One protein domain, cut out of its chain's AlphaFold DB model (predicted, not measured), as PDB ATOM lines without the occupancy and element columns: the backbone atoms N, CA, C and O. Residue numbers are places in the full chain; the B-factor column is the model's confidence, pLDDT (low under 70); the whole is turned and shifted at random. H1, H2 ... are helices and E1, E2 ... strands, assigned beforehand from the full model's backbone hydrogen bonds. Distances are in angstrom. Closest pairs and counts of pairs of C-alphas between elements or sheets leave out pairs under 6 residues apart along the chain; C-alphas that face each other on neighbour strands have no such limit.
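AT A GLANCE: This is residues 250 to 285, 350 to 418 and 453 to 495 of the 496 residues of an uncharacterized protein of Chlamydomonas eustigma (UniProt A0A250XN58). What shape do these atoms make? A strongly twisted sheet of five strands has H2 and H3 packed over one face and H4 slantwise over the other, three layers in all, while H1 grazes the sheet; a tail, residues 479 to 495 with H5, sticks out far from this body. What is it made of? The printed part has 148 residues with five named helices and six named strands, in the order E1 E2 E3 H1 H2 E4 H3 E5 E6 H4 H5; the class is mixed, helices and strands, and the mixed sheet runs E3 E2 E1 E4 E5. How compact is it? It is only just loose, close to compact, with a radius of gyration of the C-alphas of 17.9 A and spans of 58 by 42 by 31 A.

HOW THE PARTS SIT: How do the strands pair? E1, residues 250 to 252, E2, residues 257 to 265, and E3, residues 268 to 275, are two hairpins in a meander, each strand the antiparallel neighbour of the one before, with N 252 and O 260 at 3.1 A and N 263 and O 270 at 2.9 A. E4, residues 377 to 381, is parallel to E1, with N 251 and O 379 at 2.9 A, and to E5, residues 409 to 413, with N 380 and O 411 at 2.8 A, each within hydrogen-bond range. E4, H3, residues 397 to 405, and E5 form a strand-helix-strand unit, two parallel neighbours with a helix between, its crossover right-handed. Where are the helices? H1, residues 276 to 282, only grazes the sheet and touches H2, residues 350 to 367, about perpendicular at 74 degrees, through residues 352 to 356 of H2 alone, closest at C-alphas 279 and 356, 6.3 A. H2 is over E3 at a height of 10.2 A over the sheet, and H3 is on the same face at 8.6 A. H4, residues 456 to 469, is on the opposite face at 7.1 A; its closest C-alphas to E1 are Ala 461 and Leu 250, 5.6 A apart. Are the helix backbones complete? Every O i to N i+4 pair is within hydrogen-bond range in H1, H3, H4 and H5, residues 482 to 493; in H2 13 of 14 are.

IN THESE COORDINATES: Where do the first and last elements lie? E1 begins at C-alpha 250, (-3.399, -30.855, 8.112), and H5 ends at C-alpha 493, (6.930, -42.154, 46.675). Which are long? H2 measures 26.4 A, E3 22.1 A, E2 21.8 A and H4 20.1 A. What of E6? E6, residues 453 to 455, pairs with no named strand.

THE WHOLE: Where is it cut? Residues 286 to 349 and 419 to 452 are not printed, with C-alpha gaps of 9.4 A and 16.0 A. Which links are long? E4 to H3 and H4 to H5. Where is confidence low? Residues 250 to 254, 480 to 489, 491 to 493 and 495 have pLDDT under 70.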
ATOM      1  N   LEU A 250      -3.565 -30.719   6.671       69.81
ATOM      2  CA  LEU A 250      -3.399 -30.855   8.112       69.81
ATOM      3  C   LEU A 250      -4.214 -29.797   8.796       69.81
ATOM      4  O   LEU A 250      -4.330 -28.712   8.253       69.81
ATOM      5  N   LEU A 251      -4.763 -30.072   9.973       62.88
ATOM      6  CA  LEU A 251      -5.562 -29.074  10.657       62.88
ATOM      7  C   LEU A 251      -5.359 -29.071  12.167       62.88
ATOM      8  O   LEU A 251      -5.574 -30.075  12.847       62.88
ATOM      9  N   ILE A 252      -5.014 -27.888  12.680       59.78
ATOM     10  CA  ILE A 252      -4.974 -27.599  14.115       59.78
ATOM     11  C   ILE A 252      -5.914 -26.469  14.462       59.78
ATOM     12  O   ILE A 252      -5.933 -25.419  13.813       59.78
ATOM     13  N   ASN A 253      -6.594 -26.662  15.583       57.69
ATOM     14  CA  ASN A 253      -7.315 -25.606  16.256       57.69
ATOM     15  C   ASN A 253      -6.469 -25.019  17.384       57.69
ATOM     16  O   ASN A 253      -6.049 -25.715  18.303       57.69
ATOM     17  N   GLY A 254      -6.269 -23.706  17.350       66.81
ATOM     18  CA  GLY A 254      -5.630 -22.941  18.413       66.81
ATOM     19  C   GLY A 254      -6.572 -21.897  19.018       66.81
ATOM     20  O   GLY A 254      -7.690 -21.672  18.560       66.81
ATOM     21  N   ARG A 255      -6.104 -21.187  20.055       76.38
ATOM     22  CA  ARG A 255      -6.866 -20.052  20.623       76.38
ATOM     23  C   ARG A 255      -6.890 -18.813  19.714       76.38
ATOM     24  O   ARG A 255      -7.787 -17.985  19.834       76.38
ATOM     25  N   ILE A 256      -5.905 -18.673  18.823       86.06
ATOM     26  CA  ILE A 256      -5.798 -17.550  17.873       86.06
ATOM     27  C   ILE A 256      -6.381 -17.942  16.512       86.06
ATOM     28  O   ILE A 256      -7.197 -17.210  15.951       86.06
ATOM     29  N   ASN A 257      -5.969 -19.100  15.998       91.94
ATOM     30  CA  ASN A 257      -6.413 -19.640  14.720       91.94
ATOM     31  C   ASN A 257      -7.472 -20.710  14.974       91.94
ATOM     32  O   ASN A 257      -7.197 -21.670  15.680       91.94
ATOM     33  N   ILE A 258      -8.666 -20.548  14.403       94.38
ATOM     34  CA  ILE A 258      -9.683 -21.608  14.400       94.38
ATOM     35  C   ILE A 258      -9.183 -22.762  13.552       94.38
ATOM     36  O   ILE A 258      -9.236 -23.890  14.008       94.38
ATOM     37  N   TYR A 259      -8.670 -22.453  12.361       95.38
ATOM     38  CA  TYR A 259      -7.986 -23.413  11.516       95.38
ATOM     39  C   TYR A 259      -6.574 -22.935  11.225       95.38
ATOM     40  O   TYR A 259      -6.380 -21.787  10.818       95.38
ATOM     41  N   TYR A 260      -5.609 -23.825  11.408       95.00
ATOM     42  CA  TYR A 260      -4.258 -23.697  10.889       95.00
ATOM     43  C   TYR A 260      -3.989 -24.917  10.020       95.00
ATOM     44  O   TYR A 260      -3.820 -26.019  10.546       95.00
ATOM     45  N   MET A 261      -4.028 -24.709   8.706       93.69
ATOM     46  CA  MET A 261      -3.840 -25.746   7.712       93.69
ATOM     47  C   MET A 261      -2.502 -25.657   7.023       93.69
ATOM     48  O   MET A 261      -2.040 -24.568   6.685       93.69
ATOM     49  N   VAL A 262      -1.904 -26.822   6.822       92.94
ATOM     50  CA  VAL A 262      -0.633 -26.977   6.129       92.94
ATOM     51  C   VAL A 262      -0.810 -28.117   5.149       92.94
ATOM     52  O   VAL A 262      -1.190 -29.209   5.567       92.94
ATOM     53  N   GLY A 263      -0.539 -27.854   3.879       88.88
ATOM     54  CA  GLY A 263      -0.463 -28.887   2.859       88.88
ATOM     55  C   GLY A 263       0.869 -28.855   2.137       88.88
ATOM     56  O   GLY A 263       1.488 -27.800   2.039       88.88
ATOM     57  N   LEU A 264       1.356 -30.007   1.681       82.94
ATOM     58  CA  LEU A 264       2.622 -30.092   0.947       82.94
ATOM     59  C   LEU A 264       2.334 -30.195  -0.550       82.94
ATOM     60  O   LEU A 264       1.824 -31.211  -1.013       82.94
ATOM     61  N   TYR A 265       2.692 -29.155  -1.299       79.38
ATOM     62  CA  TYR A 265       2.515 -29.087  -2.749       79.38
ATOM     63  C   TYR A 265       3.887 -28.917  -3.394       79.38
ATOM     64  O   TYR A 265       4.574 -27.928  -3.147       79.38
ATOM     65  N   GLY A 266       4.330 -29.920  -4.158       80.44
ATOM     66  CA  GLY A 266       5.674 -29.917  -4.751       80.44
ATOM     67  C   GLY A 266       6.799 -29.832  -3.709       80.44
ATOM     68  O   GLY A 266       7.817 -29.203  -3.957       80.44
ATOM     69  N   GLY A 267       6.589 -30.394  -2.512       80.94
ATOM     70  CA  GLY A 267       7.541 -30.330  -1.395       80.94
ATOM     71  C   GLY A 267       7.480 -29.045  -0.559       80.94
ATOM     72  O   GLY A 267       7.975 -29.040   0.568       80.94
ATOM     73  N   ASN A 268       6.809 -27.993  -1.040       81.38
ATOM     74  CA  ASN A 268       6.676 -26.733  -0.316       81.38
ATOM     75  C   ASN A 268       5.393 -26.697   0.535       81.38
ATOM     76  O   ASN A 268       4.319 -27.066   0.050       81.38
ATOM     77  N   PRO A 269       5.468 -26.248   1.802       85.38
ATOM     78  CA  PRO A 269       4.298 -26.129   2.658       85.38
ATOM     79  C   PRO A 269       3.439 -24.919   2.265       85.38
ATOM     80  O   PRO A 269       3.803 -23.769   2.508       85.38
ATOM     81  N   ALA A 270       2.254 -25.173   1.717       90.38
ATOM     82  CA  ALA A 270       1.198 -24.185   1.561       90.38
ATOM     83  C   ALA A 270       0.438 -24.042   2.886       90.38
ATOM     84  O   ALA A 270      -0.121 -25.008   3.405       90.38
ATOM     85  N   VAL A 271       0.414 -22.830   3.447       92.25
ATOM     86  CA  VAL A 271      -0.238 -22.557   4.736       92.25
ATOM     87  C   VAL A 271      -1.522 -21.761   4.531       92.25
ATOM     88  O   VAL A 271      -1.519 -20.675   3.948       92.25
ATOM     89  N   MET A 272      -2.627 -22.258   5.083       94.44
ATOM     90  CA  MET A 272      -3.913 -21.563   5.114       94.44
ATOM     91  C   MET A 272      -4.407 -21.417   6.546       94.44
ATOM     92  O   MET A 272      -4.294 -22.324   7.360       94.44
ATOM     93  N   LYS A 273      -4.968 -20.255   6.885       95.50
ATOM     94  CA  LYS A 273      -5.418 -19.968   8.251       95.50
ATOM     95  C   LYS A 273      -6.788 -19.311   8.269       95.50
ATOM     96  O   LYS A 273      -7.039 -18.387   7.500       95.50
ATOM     97  N   LEU A 274      -7.642 -19.760   9.186       96.62
ATOM     98  CA  LEU A 274      -8.866 -19.066   9.574       96.62
ATOM     99  C   LEU A 274      -8.666 -18.529  10.984       96.62
ATOM    100  O   LEU A 274      -8.646 -19.290  11.953       96.62
ATOM    101  N   THR A 275      -8.504 -17.217  11.119       95.56
ATOM    102  CA  THR A 275      -8.275 -16.612  12.438       95.56
ATOM    103  C   THR A 275      -9.586 -16.425  13.204       95.56
ATOM    104  O   THR A 275     -10.654 -16.244  12.616       95.56
ATOM    105  N   ARG A 276      -9.508 -16.396  14.539       93.94
ATOM    106  CA  ARG A 276     -10.650 -16.072  15.407       93.94
ATOM    107  C   ARG A 276     -11.244 -14.707  15.053       93.94
ATOM    108  O   ARG A 276     -12.454 -14.596  14.883       93.94
ATOM    109  N   LYS A 277     -10.395 -13.683  14.885       94.50
ATOM    110  CA  LYS A 277     -10.820 -12.322  14.509       94.50
ATOM    111  C   LYS A 277     -11.591 -12.328  13.188       94.50
ATOM    112  O   LYS A 277     -12.668 -11.739  13.116       94.50
ATOM    113  N   GLN A 278     -11.064 -13.024  12.179       97.12
ATOM    114  CA  GLN A 278     -11.713 -13.165  10.878       97.12
ATOM    115  C   GLN A 278     -13.094 -13.805  11.019       97.12
ATOM    116  O   GLN A 278     -14.074 -13.235  10.559       97.12
ATOM    117  N   TYR A 279     -13.198 -14.922  11.741       97.62
ATOM    118  CA  TYR A 279     -14.476 -15.595  11.947       97.62
ATOM    119  C   TYR A 279     -15.523 -14.718  12.631       97.62
ATOM    120  O   TYR A 279     -16.660 -14.659  12.170       97.62
ATOM    121  N   TYR A 280     -15.170 -14.006  13.701       96.88
ATOM    122  CA  TYR A 280     -16.129 -13.143  14.400       96.88
ATOM    123  C   TYR A 280     -16.561 -11.925  13.579       96.88
ATOM    124  O   TYR A 280     -17.715 -11.504  13.681       96.88
ATOM    125  N   THR A 281     -15.656 -11.406  12.751       97.00
ATOM    126  CA  THR A 281     -15.927 -10.271  11.862       97.00
ATOM    127  C   THR A 281     -16.810 -10.707  10.693       97.00
ATOM    128  O   THR A 281     -17.914 -10.195  10.536       97.00
ATOM    129  N   GLU A 282     -16.382 -11.714   9.929       98.06
ATOM    130  CA  GLU A 282     -17.079 -12.175   8.720       98.06
ATOM    131  C   GLU A 282     -18.412 -12.882   9.028       98.06
ATOM    132  O   GLU A 282     -19.337 -12.833   8.221       98.06
ATOM    133  N   SER A 283     -18.562 -13.510  10.203       97.94
ATOM    134  CA  SER A 283     -19.845 -14.118  10.604       97.94
ATOM    135  C   SER A 283     -20.886 -13.103  11.086       97.94
ATOM    136  O   SER A 283     -22.027 -13.486  11.353       97.94
ATOM    137  N   GLY A 284     -20.503 -11.832  11.254       98.06
ATOM    138  CA  GLY A 284     -21.355 -10.790  11.828       98.06
ATOM    139  C   GLY A 284     -21.581 -10.926  13.337       98.06
ATOM    140  O   GLY A 284     -22.426 -10.229  13.894       98.06
ATOM    141  N   ALA A 285     -20.845 -11.803  14.027       97.25
ATOM    142  CA  ALA A 285     -20.994 -12.031  15.463       97.25
ATOM    143  C   ALA A 285     -20.625 -10.804  16.309       97.25
ATOM    144  O   ALA A 285     -21.310 -10.521  17.291       97.25
ATOM    145  N   TYR A 350     -26.454 -17.702  12.563       97.69
ATOM    146  CA  TYR A 350     -26.284 -19.107  12.232       97.69
ATOM    147  C   TYR A 350     -25.782 -19.276  10.793       97.69
ATOM    148  O   TYR A 350     -24.781 -19.973  10.585       97.69
ATOM    149  N   GLY A 351     -26.424 -18.591   9.841       98.19
ATOM    150  CA  GLY A 351     -26.025 -18.564   8.434       98.19
ATOM    151  C   GLY A 351     -24.645 -17.939   8.227       98.19
ATOM    152  O   GLY A 351     -23.805 -18.530   7.555       98.19
ATOM    153  N   GLY A 352     -24.364 -16.804   8.874       98.31
ATOM    154  CA  GLY A 352     -23.064 -16.128   8.817       98.31
ATOM    155  C   GLY A 352     -21.919 -17.023   9.291       98.31
ATOM    156  O   GLY A 352     -20.919 -17.171   8.596       98.31
ATOM    157  N   LYS A 353     -22.091 -17.719  10.424       97.31
ATOM    158  CA  LYS A 353     -21.093 -18.678  10.935       97.31
ATOM    159  C   LYS A 353     -20.838 -19.832   9.961       97.31
ATOM    160  O   LYS A 353     -19.680 -20.184   9.756       97.31
ATOM    161  N   LYS A 354     -21.884 -20.403   9.344       97.88
ATOM    162  CA  LYS A 354     -21.726 -21.446   8.307       97.88
ATOM    163  C   LYS A 354     -20.997 -20.915   7.074       97.88
ATOM    164  O   LYS A 354     -20.123 -21.596   6.543       97.88
ATOM    165  N   ARG A 355     -21.339 -19.697   6.641       98.19
ATOM    166  CA  ARG A 355     -20.772 -19.052   5.453       98.19
ATOM    167  C   ARG A 355     -19.270 -18.834   5.579       98.19
ATOM    168  O   ARG A 355     -18.556 -19.112   4.629       98.19
ATOM    169  N   VAL A 356     -18.774 -18.416   6.747       98.38
ATOM    170  CA  VAL A 356     -17.324 -18.262   6.971       98.38
ATOM    171  C   VAL A 356     -16.581 -19.578   6.748       98.38
ATOM    172  O   VAL A 356     -15.561 -19.597   6.061       98.38
ATOM    173  N   PHE A 357     -17.092 -20.685   7.298       97.81
ATOM    174  CA  PHE A 357     -16.481 -21.998   7.088       97.81
ATOM    175  C   PHE A 357     -16.548 -22.414   5.618       97.81
ATOM    176  O   PHE A 357     -15.523 -22.789   5.058       97.81
ATOM    177  N   ALA A 358     -17.709 -22.279   4.972       97.12
ATOM    178  CA  ALA A 358     -17.858 -22.577   3.548       97.12
ATOM    179  C   ALA A 358     -16.875 -21.764   2.686       97.12
ATOM    180  O   ALA A 358     -16.126 -22.340   1.910       97.12
ATOM    181  N   ASN A 359     -16.785 -20.451   2.900       97.62
ATOM    182  CA  ASN A 359     -15.849 -19.576   2.192       97.62
ATOM    183  C   ASN A 359     -14.387 -19.968   2.440       97.62
ATOM    184  O   ASN A 359     -13.550 -19.856   1.547       97.62
ATOM    185  N   PHE A 360     -14.049 -20.412   3.652       96.69
ATOM    186  CA  PHE A 360     -12.711 -20.908   3.949       96.69
ATOM    187  C   PHE A 360     -12.381 -22.177   3.148       96.69
ATOM    188  O   PHE A 360     -11.345 -22.200   2.490       96.69
ATOM    189  N   PHE A 361     -13.271 -23.175   3.127       94.38
ATOM    190  CA  PHE A 361     -13.069 -24.411   2.358       94.38
ATOM    191  C   PHE A 361     -13.134 -24.195   0.839       94.38
ATOM    192  O   PHE A 361     -12.368 -24.813   0.110       94.38
ATOM    193  N   ASN A 362     -13.949 -23.259   0.352       93.69
ATOM    194  CA  ASN A 362     -13.956 -22.885  -1.066       93.69
ATOM    195  C   ASN A 362     -12.630 -22.228  -1.482       93.69
ATOM    196  O   ASN A 362     -12.135 -22.447  -2.579       93.69
ATOM    197  N   ARG A 363     -12.004 -21.433  -0.601       93.56
ATOM    198  CA  ARG A 363     -10.650 -20.915  -0.861       93.56
ATOM    199  C   ARG A 363      -9.598 -22.018  -0.829       93.56
ATOM    200  O   ARG A 363      -8.605 -21.904  -1.539       93.56
ATOM    201  N   LEU A 364      -9.798 -23.037   0.009       90.69
ATOM    202  CA  LEU A 364      -8.915 -24.197   0.089       90.69
ATOM    203  C   LEU A 364      -8.922 -24.951  -1.243       90.69
ATOM    204  O   LEU A 364      -7.858 -25.153  -1.811       90.69
ATOM    205  N   SER A 365     -10.101 -25.252  -1.793       87.69
ATOM    206  CA  SER A 365     -10.212 -25.970  -3.069       87.69
ATOM    207  C   SER A 365      -9.632 -25.211  -4.262       87.69
ATOM    208  O   SER A 365      -9.102 -25.833  -5.173       87.69
ATOM    209  N   VAL A 366      -9.695 -23.876  -4.253       88.62
ATOM    210  CA  VAL A 366      -9.104 -23.045  -5.315       88.62
ATOM    211  C   VAL A 366      -7.580 -22.969  -5.203       88.62
ATOM    212  O   VAL A 366      -6.885 -22.993  -6.213       88.62
ATOM    213  N   ARG A 367      -7.038 -22.836  -3.986       85.88
ATOM    214  CA  ARG A 367      -5.589 -22.651  -3.784       85.88
ATOM    215  C   ARG A 367      -4.787 -23.932  -3.864       85.88
ATOM    216  O   ARG A 367      -3.585 -23.870  -4.100       85.88
ATOM    217  N   LEU A 368      -5.434 -25.052  -3.594       81.56
ATOM    218  CA  LEU A 368      -4.799 -26.345  -3.503       81.56
ATOM    219  C   LEU A 368      -5.247 -27.184  -4.698       81.56
ATOM    220  O   LEU A 368      -6.230 -27.915  -4.580       81.56
ATOM    221  N   PRO A 369      -4.578 -27.057  -5.862       74.44
ATOM    222  CA  PRO A 369      -4.940 -27.837  -7.032       74.44
ATOM    223  C   PRO A 369      -4.738 -29.317  -6.709       74.44
ATOM    224  O   PRO A 369      -3.621 -29.791  -6.484       74.44
ATOM    225  N   PHE A 370      -5.844 -30.047  -6.637       74.38
ATOM    226  CA  PHE A 370      -5.820 -31.498  -6.567       74.38
ATOM    227  C   PHE A 370      -5.565 -32.025  -7.983       74.38
ATOM    228  O   PHE A 370      -6.156 -31.497  -8.929       74.38
ATOM    229  N   PRO A 371      -4.702 -33.038  -8.173       75.62
ATOM    230  CA  PRO A 371      -4.628 -33.717  -9.455       75.62
ATOM    231  C   PRO A 371      -6.011 -34.255  -9.803       75.62
ATOM    232  O   PRO A 371      -6.810 -34.555  -8.910       75.62
ATOM    233  N   ALA A 372      -6.294 -34.360 -11.098       75.88
ATOM    234  CA  ALA A 372      -7.565 -34.865 -11.588       75.88
ATOM    235  C   ALA A 372      -7.907 -36.201 -10.897       75.88
ATOM    236  O   ALA A 372      -7.156 -37.166 -10.994       75.88
ATOM    237  N   GLY A 373      -9.011 -36.227 -10.142       78.25
ATOM    238  CA  GLY A 373      -9.472 -37.402  -9.385       78.25
ATOM    239  C   GLY A 373      -9.000 -37.502  -7.925       78.25
ATOM    240  O   GLY A 373      -9.518 -38.333  -7.179       78.25
ATOM    241  N   GLY A 374      -8.079 -36.645  -7.475       78.25
ATOM    242  CA  GLY A 374      -7.633 -36.608  -6.083       78.25
ATOM    243  C   GLY A 374      -8.737 -36.127  -5.135       78.25
ATOM    244  O   GLY A 374      -9.358 -35.089  -5.361       78.25
ATOM    245  N   ARG A 375      -8.971 -36.863  -4.041       82.69
ATOM    246  CA  ARG A 375      -9.872 -36.432  -2.961       82.69
ATOM    247  C   ARG A 375      -9.081 -35.732  -1.865       82.69
ATOM    248  O   ARG A 375      -8.057 -36.236  -1.412       82.69
ATOM    249  N   LEU A 376      -9.593 -34.597  -1.400       86.25
ATOM    250  CA  LEU A 376      -9.031 -33.915  -0.244       86.25
ATOM    251  C   LEU A 376      -9.290 -34.733   1.031       86.25
ATOM    252  O   LEU A 376     -10.437 -35.047   1.357       86.25
ATOM    253  N   VAL A 377      -8.218 -35.011   1.768       90.25
ATOM    254  CA  VAL A 377      -8.252 -35.646   3.087       90.25
ATOM    255  C   VAL A 377      -7.570 -34.735   4.101       90.25
ATOM    256  O   VAL A 377      -6.461 -34.260   3.855       90.25
ATOM    257  N   ILE A 378      -8.228 -34.517   5.244       93.38
ATOM    258  CA  ILE A 378      -7.721 -33.689   6.340       93.38
ATOM    259  C   ILE A 378      -7.404 -34.555   7.561       93.38
ATOM    260  O   ILE A 378      -8.284 -35.214   8.117       93.38
ATOM    261  N   ALA A 379      -6.163 -34.476   8.039       95.19
ATOM    262  CA  ALA A 379      -5.796 -34.957   9.367       95.19
ATOM    263  C   ALA A 379      -6.128 -33.878  10.408       95.19
ATOM    264  O   ALA A 379      -5.513 -32.809  10.439       95.19
ATOM    265  N   TYR A 380      -7.117 -34.143  11.251       95.44
ATOM    266  CA  TYR A 380      -7.595 -33.214  12.264       95.44
ATOM    267  C   TYR A 380      -7.047 -33.590  13.632       95.44
ATOM    268  O   TYR A 380      -7.297 -34.685  14.135       95.44
ATOM    269  N   GLY A 381      -6.347 -32.668  14.275       94.56
ATOM    270  CA  GLY A 381      -5.849 -32.897  15.619       94.56
ATOM    271  C   GLY A 381      -6.964 -33.005  16.681       94.56
ATOM    272  O   GLY A 381      -7.836 -32.142  16.798       94.56
ATOM    273  N   ASN A 382      -6.936 -34.071  17.485       92.31
ATOM    274  CA  ASN A 382      -7.909 -34.348  18.546       92.31
ATOM    275  C   ASN A 382      -7.493 -33.810  19.929       92.31
ATOM    276  O   ASN A 382      -7.832 -34.388  20.971       92.31
ATOM    277  N   ALA A 383      -6.714 -32.729  19.997       85.88
ATOM    278  CA  ALA A 383      -6.425 -32.125  21.288       85.88
ATOM    279  C   ALA A 383      -7.681 -31.462  21.858       85.88
ATOM    280  O   ALA A 383      -8.349 -30.620  21.249       85.88
ATOM    281  N   LYS A 384      -7.977 -31.819  23.107       83.06
ATOM    282  CA  LYS A 384      -9.029 -31.191  23.903       83.06
ATOM    283  C   LYS A 384      -8.548 -29.818  24.375       83.06
ATOM    284  O   LYS A 384      -8.109 -29.652  25.512       83.06
ATOM    285  N   PHE A 385      -8.598 -28.825  23.493       79.50
ATOM    286  CA  PHE A 385      -8.320 -27.443  23.867       79.50
ATOM    287  C   PHE A 385      -9.522 -26.827  24.577       79.50
ATOM    288  O   PHE A 385     -10.645 -26.865  24.072       79.50
ATOM    289  N   ALA A 386      -9.269 -26.179  25.717       86.19
ATOM    290  CA  ALA A 386     -10.240 -25.263  26.292       86.19
ATOM    291  C   ALA A 386     -10.545 -24.168  25.247       86.19
ATOM    292  O   ALA A 386      -9.609 -23.496  24.792       86.19
ATOM    293  N   PRO A 387     -11.819 -23.983  24.854       85.56
ATOM    294  CA  PRO A 387     -12.184 -23.080  23.766       85.56
ATOM    295  C   PRO A 387     -11.864 -21.615  24.088       85.56
ATOM    296  O   PRO A 387     -11.775 -20.804  23.177       85.56
ATOM    297  N   GLY A 388     -11.652 -21.255  25.353       86.81
ATOM    298  CA  GLY A 388     -11.213 -19.923  25.763       86.81
ATOM    299  C   GLY A 388     -10.343 -19.967  27.017       86.81
ATOM    300  O   GLY A 388     -10.209 -21.007  27.663       86.81
ATOM    301  N   GLY A 389      -9.722 -18.833  27.323       86.38
ATOM    302  CA  GLY A 389      -9.155 -18.517  28.634       86.38
ATOM    303  C   GLY A 389      -9.954 -17.398  29.316       86.38
ATOM    304  O   GLY A 389     -10.834 -16.817  28.676       86.38
ATOM    305  N   PRO A 390      -9.659 -17.073  30.585       86.19
ATOM    306  CA  PRO A 390     -10.268 -15.934  31.273       86.19
ATOM    307  C   PRO A 390     -10.137 -14.646  30.448       86.19
ATOM    308  O   PRO A 390      -9.057 -14.345  29.944       86.19
ATOM    309  N   GLY A 391     -11.246 -13.927  30.251       87.56
ATOM    310  CA  GLY A 391     -11.298 -12.705  29.435       87.56
ATOM    311  C   GLY A 391     -11.131 -12.907  27.921       87.56
ATOM    312  O   GLY A 391     -11.250 -11.950  27.157       87.56
ATOM    313  N   GLU A 392     -10.884 -14.133  27.447       87.50
ATOM    314  CA  GLU A 392     -10.767 -14.419  26.020       87.50
ATOM    315  C   GLU A 392     -12.125 -14.791  25.409       87.50
ATOM    316  O   GLU A 392     -12.912 -15.552  25.971       87.50
ATOM    317  N   GLN A 393     -12.363 -14.340  24.179       89.62
ATOM    318  CA  GLN A 393     -13.492 -14.820  23.392       89.62
ATOM    319  C   GLN A 393     -13.313 -16.305  23.042       89.62
ATOM    320  O   GLN A 393     -12.247 -16.711  22.563       89.62
ATOM    321  N   SER A 394     -14.356 -17.107  23.261       91.44
ATOM    322  CA  SER A 394     -14.316 -18.544  22.993       91.44
ATOM    323  C   SER A 394     -14.094 -18.855  21.508       91.44
ATOM    324  O   SER A 394     -14.428 -18.082  20.622       91.44
ATOM    325  N   VAL A 395     -13.485 -19.997  21.224       91.56
ATOM    326  CA  VAL A 395     -13.230 -20.518  19.882       91.56
ATOM    327  C   VAL A 395     -14.252 -21.619  19.599       91.56
ATOM    328  O   VAL A 395     -14.469 -22.474  20.459       91.56
ATOM    329  N   PRO A 396     -14.887 -21.648  18.414       94.50
ATOM    330  CA  PRO A 396     -15.913 -22.632  18.078       94.50
ATOM    331  C   PRO A 396     -15.312 -24.010  17.730       94.50
ATOM    332  O   PRO A 396     -15.562 -24.524  16.646       94.50
ATOM    333  N   THR A 397     -14.531 -24.627  18.623       92.75
ATOM    334  CA  THR A 397     -13.753 -25.854  18.347       92.75
ATOM    335  C   THR A 397     -14.620 -27.025  17.879       92.75
ATOM    336  O   THR A 397     -14.365 -27.594  16.822       92.75
ATOM    337  N   THR A 398     -15.700 -27.339  18.603       92.94
ATOM    338  CA  THR A 398     -16.620 -28.433  18.242       92.94
ATOM    339  C   THR A 398     -17.316 -28.183  16.910       92.94
ATOM    340  O   THR A 398     -17.501 -29.100  16.114       92.94
ATOM    341  N   ARG A 399     -17.716 -26.932  16.648       94.62
ATOM    342  CA  ARG A 399     -18.370 -26.583  15.385       94.62
ATOM    343  C   ARG A 399     -17.376 -26.632  14.231       94.62
ATOM    344  O   ARG A 399     -17.718 -27.185  13.201       94.62
ATOM    345  N   ALA A 400     -16.162 -26.126  14.420       95.31
ATOM    346  CA  ALA A 400     -15.095 -26.193  13.431       95.31
ATOM    347  C   ALA A 400     -14.787 -27.649  13.037       95.31
ATOM    348  O   ALA A 400     -14.697 -27.945  11.850       95.31
ATOM    349  N   TYR A 401     -14.727 -28.582  13.993       95.19
ATOM    350  CA  TYR A 401     -14.594 -30.008  13.670       95.19
ATOM    351  C   TYR A 401     -15.759 -30.520  12.813       95.19
ATOM    352  O   TYR A 401     -15.537 -31.062  11.734       95.19
ATOM    353  N   LYS A 402     -17.005 -30.298  13.257       96.12
ATOM    354  CA  LYS A 402     -18.206 -30.764  12.539       96.12
ATOM    355  C   LYS A 402     -18.295 -30.193  11.124       96.12
ATOM    356  O   LYS A 402     -18.627 -30.911  10.193       96.12
ATOM    357  N   GLU A 403     -17.995 -28.908  10.968       96.38
ATOM    358  CA  GLU A 403     -18.030 -28.217   9.679       96.38
ATOM    359  C   GLU A 403     -16.928 -28.742   8.740       96.38
ATOM    360  O   GLU A 403     -17.182 -28.882   7.546       96.38
ATOM    361  N   CYS A 404     -15.754 -29.104   9.270       95.31
ATOM    362  CA  CYS A 404     -14.693 -29.773   8.513       95.31
ATOM    363  C   CYS A 404     -15.133 -31.176   8.061       95.31
ATOM    364  O   CYS A 404     -15.229 -31.436   6.863       95.31
ATOM    365  N   ALA A 405     -15.533 -32.023   9.014       95.75
ATOM    366  CA  ALA A 405     -15.945 -33.407   8.768       95.75
ATOM    367  C   ALA A 405     -17.157 -33.530   7.832       95.75
ATOM    368  O   ALA A 405     -17.262 -34.494   7.086       95.75
ATOM    369  N   SER A 406     -18.065 -32.549   7.842       95.94
ATOM    370  CA  SER A 406     -19.225 -32.533   6.939       95.94
ATOM    371  C   SER A 406     -18.890 -32.211   5.479       95.94
ATOM    372  O   SER A 406     -19.717 -32.459   4.610       95.94
ATOM    373  N   ARG A 407     -17.727 -31.601   5.207       93.50
ATOM    374  CA  ARG A 407     -17.343 -31.130   3.863       93.50
ATOM    375  C   ARG A 407     -16.207 -31.935   3.254       93.50
ATOM    376  O   ARG A 407     -16.102 -32.002   2.036       93.50
ATOM    377  N   VAL A 408     -15.337 -32.479   4.096       91.12
ATOM    378  CA  VAL A 408     -14.080 -33.101   3.691       91.12
ATOM    379  C   VAL A 408     -13.863 -34.366   4.511       91.12
ATOM    380  O   VAL A 408     -14.139 -34.381   5.714       91.12
ATOM    381  N   ALA A 409     -13.330 -35.416   3.879       92.56
ATOM    382  CA  ALA A 409     -12.920 -36.628   4.579       92.56
ATOM    383  C   ALA A 409     -11.903 -36.264   5.671       92.56
ATOM    384  O   ALA A 409     -10.797 -35.804   5.386       92.56
ATOM    385  N   THR A 410     -12.313 -36.403   6.931       94.50
ATOM    386  CA  THR A 410     -11.564 -35.890   8.080       94.50
ATOM    387  C   THR A 410     -11.224 -37.030   9.029       94.50
ATOM    388  O   THR A 410     -12.122 -37.710   9.523       94.50
ATOM    389  N   TYR A 411      -9.937 -37.198   9.331       94.75
ATOM    390  CA  TYR A 411      -9.434 -38.217  10.250       94.75
ATOM    391  C   TYR A 411      -8.966 -37.575  11.548       94.75
ATOM    392  O   TYR A 411      -8.059 -36.744  11.563       94.75
ATOM    393  N   SER A 412      -9.584 -37.969  12.656       93.75
ATOM    394  CA  SER A 412      -9.188 -37.512  13.985       93.75
ATOM    395  C   SER A 412      -7.868 -38.170  14.397       93.75
ATOM    396  O   SER A 412      -7.771 -39.394  14.425       93.75
ATOM    397  N   THR A 413      -6.850 -37.370  14.712       93.69
ATOM    398  CA  THR A 413      -5.485 -37.824  15.022       93.69
ATOM    399  C   THR A 413      -5.118 -37.473  16.464       93.69
ATOM    400  O   THR A 413      -5.363 -36.355  16.919       93.69
ATOM    401  N   ASP A 414      -4.512 -38.404  17.206       91.25
ATOM    402  CA  ASP A 414      -4.040 -38.141  18.574       91.25
ATOM    403  C   ASP A 414      -2.844 -37.173  18.581       91.25
ATOM    404  O   ASP A 414      -1.781 -37.461  18.032       91.25
ATOM    405  N   GLU A 415      -3.013 -36.031  19.248       89.38
ATOM    406  CA  GLU A 415      -2.062 -34.912  19.282       89.38
ATOM    407  C   GLU A 415      -1.001 -35.013  20.391       89.38
ATOM    408  O   GLU A 415      -0.483 -34.003  20.885       89.38
ATOM    409  N   PHE A 416      -0.666 -36.215  20.852       93.50
ATOM    410  CA  PHE A 416       0.254 -36.334  21.973       93.50
ATOM    411  C   PHE A 416       1.633 -35.726  21.647       93.50
ATOM    412  O   PHE A 416       2.343 -36.167  20.752       93.50
ATOM    413  N   ARG A 417       1.983 -34.654  22.377       93.19
ATOM    414  CA  ARG A 417       3.221 -33.860  22.234       93.19
ATOM    415  C   ARG A 417       3.499 -33.277  20.839       93.19
ATOM    416  O   ARG A 417       4.579 -32.720  20.657       93.19
ATOM    417  N   THR A 418       2.544 -33.268  19.910       95.38
ATOM    418  CA  THR A 418       2.744 -32.767  18.530       95.38
ATOM    419  C   THR A 418       3.270 -31.331  18.481       95.38
ATOM    420  O   THR A 418       4.084 -30.991  17.631       95.38
ATOM    421  N   PHE A 453      13.926 -20.534  16.034       96.31
ATOM    422  CA  PHE A 453      12.543 -20.346  16.450       96.31
ATOM    423  C   PHE A 453      11.590 -21.065  15.502       96.31
ATOM    424  O   PHE A 453      11.691 -20.953  14.283       96.31
ATOM    425  N   VAL A 454      10.624 -21.771  16.076       95.69
ATOM    426  CA  VAL A 454       9.683 -22.613  15.345       95.69
ATOM    427  C   VAL A 454       8.260 -22.174  15.663       95.69
ATOM    428  O   VAL A 454       7.877 -22.017  16.827       95.69
ATOM    429  N   SER A 455       7.439 -21.996  14.626       94.81
ATOM    430  CA  SER A 455       6.006 -21.774  14.815       94.81
ATOM    431  C   SER A 455       5.362 -23.030  15.396       94.81
ATOM    432  O   SER A 455       5.394 -24.103  14.792       94.81
ATOM    433  N   ARG A 456       4.742 -22.889  16.570       94.69
ATOM    434  CA  ARG A 456       4.105 -24.000  17.285       94.69
ATOM    435  C   ARG A 456       3.016 -24.667  16.449       94.69
ATOM    436  O   ARG A 456       2.939 -25.890  16.424       94.69
ATOM    437  N   ASP A 457       2.164 -23.857  15.825       94.12
ATOM    438  CA  ASP A 457       0.993 -24.347  15.098       94.12
ATOM    439  C   ASP A 457       1.435 -25.037  13.785       94.12
ATOM    440  O   ASP A 457       0.939 -26.115  13.476       94.12
ATOM    441  N   LEU A 458       2.447 -24.507  13.079       94.44
ATOM    442  CA  LEU A 458       3.057 -25.163  11.908       94.44
ATOM    443  C   LEU A 458       3.694 -26.507  12.266       94.44
ATOM    444  O   LEU A 458       3.418 -27.521  11.631       94.44
ATOM    445  N   ASN A 459       4.526 -26.516  13.306       96.00
ATOM    446  CA  ASN A 459       5.227 -27.713  13.749       96.00
ATOM    447  C   ASN A 459       4.261 -28.820  14.175       96.00
ATOM    448  O   ASN A 459       4.408 -29.976  13.783       96.00
ATOM    449  N   ALA A 460       3.239 -28.454  14.947       95.69
ATOM    450  CA  ALA A 460       2.213 -29.396  15.348       95.69
ATOM    451  C   ALA A 460       1.453 -29.951  14.134       95.69
ATOM    452  O   ALA A 460       1.155 -31.143  14.125       95.69
ATOM    453  N   ALA A 461       1.165 -29.129  13.113       95.44
ATOM    454  CA  ALA A 461       0.418 -29.577  11.938       95.44
ATOM    455  C   ALA A 461       1.233 -30.636  11.198       95.44
ATOM    456  O   ALA A 461       0.739 -31.730  10.930       95.44
ATOM    457  N   LEU A 462       2.518 -30.351  10.968       95.19
ATOM    458  CA  LEU A 462       3.451 -31.283  10.338       95.19
ATOM    459  C   LEU A 462       3.592 -32.592  11.129       95.19
ATOM    460  O   LEU A 462       3.626 -33.662  10.527       95.19
ATOM    461  N   ASN A 463       3.596 -32.547  12.463       96.12
ATOM    462  CA  ASN A 463       3.590 -33.768  13.275       96.12
ATOM    463  C   ASN A 463       2.284 -34.558  13.188       96.12
ATOM    464  O   ASN A 463       2.329 -35.781  13.118       96.12
ATOM    465  N   ILE A 464       1.127 -33.890  13.138       95.75
ATOM    466  CA  ILE A 464      -0.157 -34.563  12.891       95.75
ATOM    467  C   ILE A 464      -0.116 -35.300  11.546       95.75
ATOM    468  O   ILE A 464      -0.596 -36.428  11.462       95.75
ATOM    469  N   ARG A 465       0.544 -34.731  10.527       93.06
ATOM    470  CA  ARG A 465       0.768 -35.420   9.245       93.06
ATOM    471  C   ARG A 465       1.566 -36.687   9.417       93.06
ATOM    472  O   ARG A 465       1.180 -37.726   8.896       93.06
ATOM    473  N   ARG A 466       2.697 -36.579  10.119       93.00
ATOM    474  CA  ARG A 466       3.606 -37.703  10.362       93.00
ATOM    475  C   ARG A 466       2.874 -38.842  11.059       93.00
ATOM    476  O   ARG A 466       3.062 -39.985  10.672       93.00
ATOM    477  N   CYS A 467       1.992 -38.521  12.008       92.25
ATOM    478  CA  CYS A 467       1.147 -39.504  12.684       92.25
ATOM    479  C   CYS A 467       0.143 -40.214  11.762       92.25
ATOM    480  O   CYS A 467      -0.289 -41.303  12.121       92.25
ATOM    481  N   LEU A 468      -0.273 -39.603  10.644       90.88
ATOM    482  CA  LEU A 468      -1.269 -40.182   9.736       90.88
ATOM    483  C   LEU A 468      -0.641 -40.899   8.527       90.88
ATOM    484  O   LEU A 468      -1.154 -41.926   8.104       90.88
ATOM    485  N   VAL A 469       0.439 -40.355   7.954       88.81
ATOM    486  CA  VAL A 469       1.039 -40.843   6.693       88.81
ATOM    487  C   VAL A 469       2.030 -41.993   6.908       88.81
ATOM    488  O   VAL A 469       2.305 -42.741   5.978       88.81
ATOM    489  N   GLY A 470       2.586 -42.147   8.110       87.19
ATOM    490  CA  GLY A 470       3.610 -43.154   8.388       87.19
ATOM    491  C   GLY A 470       3.481 -43.776   9.775       87.19
ATOM    492  O   GLY A 470       2.544 -43.456  10.515       87.19
ATOM    493  N   PRO A 471       4.425 -44.658  10.155       89.12
ATOM    494  CA  PRO A 471       4.473 -45.187  11.508       89.12
ATOM    495  C   PRO A 471       4.626 -44.025  12.489       89.12
ATOM    496  O   PRO A 471       5.514 -43.179  12.356       89.12
ATOM    497  N   LYS A 472       3.727 -43.970  13.472       90.19
ATOM    498  CA  LYS A 472       3.714 -42.904  14.469       90.19
ATOM    499  C   LYS A 472       5.030 -42.940  15.268       90.19
ATOM    500  O   LYS A 472       5.308 -43.961  15.896       90.19
ATOM    501  N   PRO A 473       5.829 -41.854  15.286       90.56
ATOM    502  CA  PRO A 473       7.068 -41.815  16.057       90.56
ATOM    503  C   PRO A 473       6.814 -42.120  17.535       90.56
ATOM    504  O   PRO A 473       5.891 -41.556  18.130       90.56
ATOM    505  N   ALA A 474       7.661 -42.946  18.155       91.50
ATOM    506  CA  ALA A 474       7.489 -43.374  19.547       91.50
ATOM    507  C   ALA A 474       7.381 -42.191  20.531       91.50
ATOM    508  O   ALA A 474       6.605 -42.236  21.483       91.50
ATOM    509  N   ILE A 475       8.083 -41.082  20.265       91.75
ATOM    510  CA  ILE A 475       8.025 -39.853  21.076       91.75
ATOM    511  C   ILE A 475       6.647 -39.156  21.050       91.75
ATOM    512  O   ILE A 475       6.313 -38.406  21.975       91.75
ATOM    513  N   LEU A 476       5.854 -39.406  20.003       92.44
ATOM    514  CA  LEU A 476       4.480 -38.927  19.832       92.44
ATOM    515  C   LEU A 476       3.448 -39.964  20.308       92.44
ATOM    516  O   LEU A 476       2.253 -39.666  20.333       92.44
ATOM    517  N   CYS A 477       3.864 -41.167  20.708       90.06
ATOM    518  CA  CYS A 477       2.990 -42.183  21.291       90.06
ATOM    519  C   CYS A 477       2.841 -41.982  22.806       90.06
ATOM    520  O   CYS A 477       3.769 -41.567  23.499       90.06
ATOM    521  N   ARG A 478       1.655 -42.294  23.343       83.19
ATOM    522  CA  ARG A 478       1.408 -42.271  24.797       83.19
ATOM    523  C   ARG A 478       1.969 -43.506  25.500       83.19
ATOM    524  O   ARG A 478       2.343 -43.416  26.663       83.19
ATOM    525  N   GLU A 479       2.036 -44.625  24.785       72.44
ATOM    526  CA  GLU A 479       2.384 -45.950  25.317       72.44
ATOM    527  C   GLU A 479       3.824 -46.032  25.848       72.44
ATOM    528  O   GLU A 479       4.081 -46.784  26.776       72.44
ATOM    529  N   GLY A 480       4.748 -45.190  25.370       58.12
ATOM    530  CA  GLY A 480       6.104 -45.093  25.931       58.12
ATOM    531  C   GLY A 480       6.227 -44.217  27.190       58.12
ATOM    532  O   GLY A 480       7.315 -44.073  27.743       58.12
ATOM    533  N   VAL A 481       5.146 -43.565  27.639       54.84
ATOM    534  CA  VAL A 481       5.180 -42.589  28.747       54.84
ATOM    535  C   VAL A 481       4.760 -43.197  30.083       54.84
ATOM    536  O   VAL A 481       5.137 -42.660  31.125       54.84
ATOM    537  N   THR A 482       4.071 -44.339  30.080       51.59
ATOM    538  CA  THR A 482       3.748 -45.110  31.295       51.59
ATOM    539  C   THR A 482       5.002 -45.453  32.095       51.59
ATOM    540  O   THR A 482       5.031 -45.157  33.285       51.59
ATOM    541  N   GLN A 483       6.096 -45.871  31.447       52.69
ATOM    542  CA  GLN A 483       7.377 -46.121  32.133       52.69
ATOM    543  C   GLN A 483       7.951 -44.876  32.835       52.69
ATOM    544  O   GLN A 483       8.513 -44.966  33.924       52.69
ATOM    545  N   ARG A 484       7.791 -43.674  32.259       51.34
ATOM    546  CA  ARG A 484       8.224 -42.425  32.918       51.34
ATOM    547  C   ARG A 484       7.276 -41.995  34.032       51.34
ATOM    548  O   ARG A 484       7.732 -41.368  34.985       51.34
ATOM    549  N   LEU A 485       5.982 -42.294  33.915       51.97
ATOM    550  CA  LEU A 485       5.006 -42.041  34.972       51.97
ATOM    551  C   LEU A 485       5.284 -42.944  36.175       51.97
ATOM    552  O   LEU A 485       5.323 -42.445  37.291       51.97
ATOM    553  N   GLU A 486       5.579 -44.223  35.941       57.47
ATOM    554  CA  GLU A 486       6.030 -45.176  36.959       57.47
ATOM    555  C   GLU A 486       7.319 -44.696  37.626       57.47
ATOM    556  O   GLU A 486       7.366 -44.574  38.846       57.47
ATOM    557  N   GLN A 487       8.330 -44.292  36.853       61.47
ATOM    558  CA  GLN A 487       9.561 -43.718  37.409       61.47
ATOM    559  C   GLN A 487       9.309 -42.427  38.207       61.47
ATOM    560  O   GLN A 487       9.966 -42.192  39.221       61.47
ATOM    561  N   HIS A 488       8.366 -41.580  37.785       53.78
ATOM    562  CA  HIS A 488       8.019 -40.352  38.503       53.78
ATOM    563  C   HIS A 488       7.221 -40.637  39.780       53.78
ATOM    564  O   HIS A 488       7.503 -40.029  40.808       53.78
ATOM    565  N   ILE A 489       6.287 -41.591  39.741       68.25
ATOM    566  CA  ILE A 489       5.544 -42.088  40.904       68.25
ATOM    567  C   ILE A 489       6.522 -42.705  41.904       68.25
ATOM    568  O   ILE A 489       6.513 -42.304  43.060       68.25
ATOM    569  N   VAL A 490       7.447 -43.562  41.463       71.75
ATOM    570  CA  VAL A 490       8.523 -44.116  42.303       71.75
ATOM    571  C   VAL A 490       9.375 -43.001  42.915       71.75
ATOM    572  O   VAL A 490       9.710 -43.054  44.095       71.75
ATOM    573  N   LYS A 491       9.700 -41.946  42.158       69.94
ATOM    574  CA  LYS A 491      10.492 -40.808  42.657       69.94
ATOM    575  C   LYS A 491       9.729 -39.928  43.656       69.94
ATOM    576  O   LYS A 491      10.356 -39.360  44.546       69.94
ATOM    577  N   VAL A 492       8.411 -39.792  43.507       68.31
ATOM    578  CA  VAL A 492       7.534 -39.074  44.450       68.31
ATOM    579  C   VAL A 492       7.292 -39.908  45.709       68.31
ATOM    580  O   VAL A 492       7.348 -39.360  46.804       68.31
ATOM    581  N   LEU A 493       7.095 -41.220  45.563       65.31
ATOM    582  CA  LEU A 493       6.930 -42.154  46.675       65.31
ATOM    583  C   LEU A 493       8.215 -42.321  47.492       65.31
ATOM    584  O   LEU A 493       8.116 -42.408  48.697       65.31
ATOM    585  N   ARG A 494       9.409 -42.278  46.881       70.75
ATOM    586  CA  ARG A 494      10.702 -42.279  47.606       70.75
ATOM    587  C   ARG A 494      11.014 -40.977  48.358       70.75
ATOM    588  O   ARG A 494      12.008 -40.913  49.069       70.75
ATOM    589  N   ARG A 495      10.258 -39.907  48.102       60.16
ATOM    590  CA  ARG A 495      10.420 -38.597  48.760       60.16
ATOM    591  C   ARG A 495       9.415 -38.375  49.891       60.16
ATOM    592  O   ARG A 495       9.505 -37.350  50.559       60.16
TER     593      ARG A 495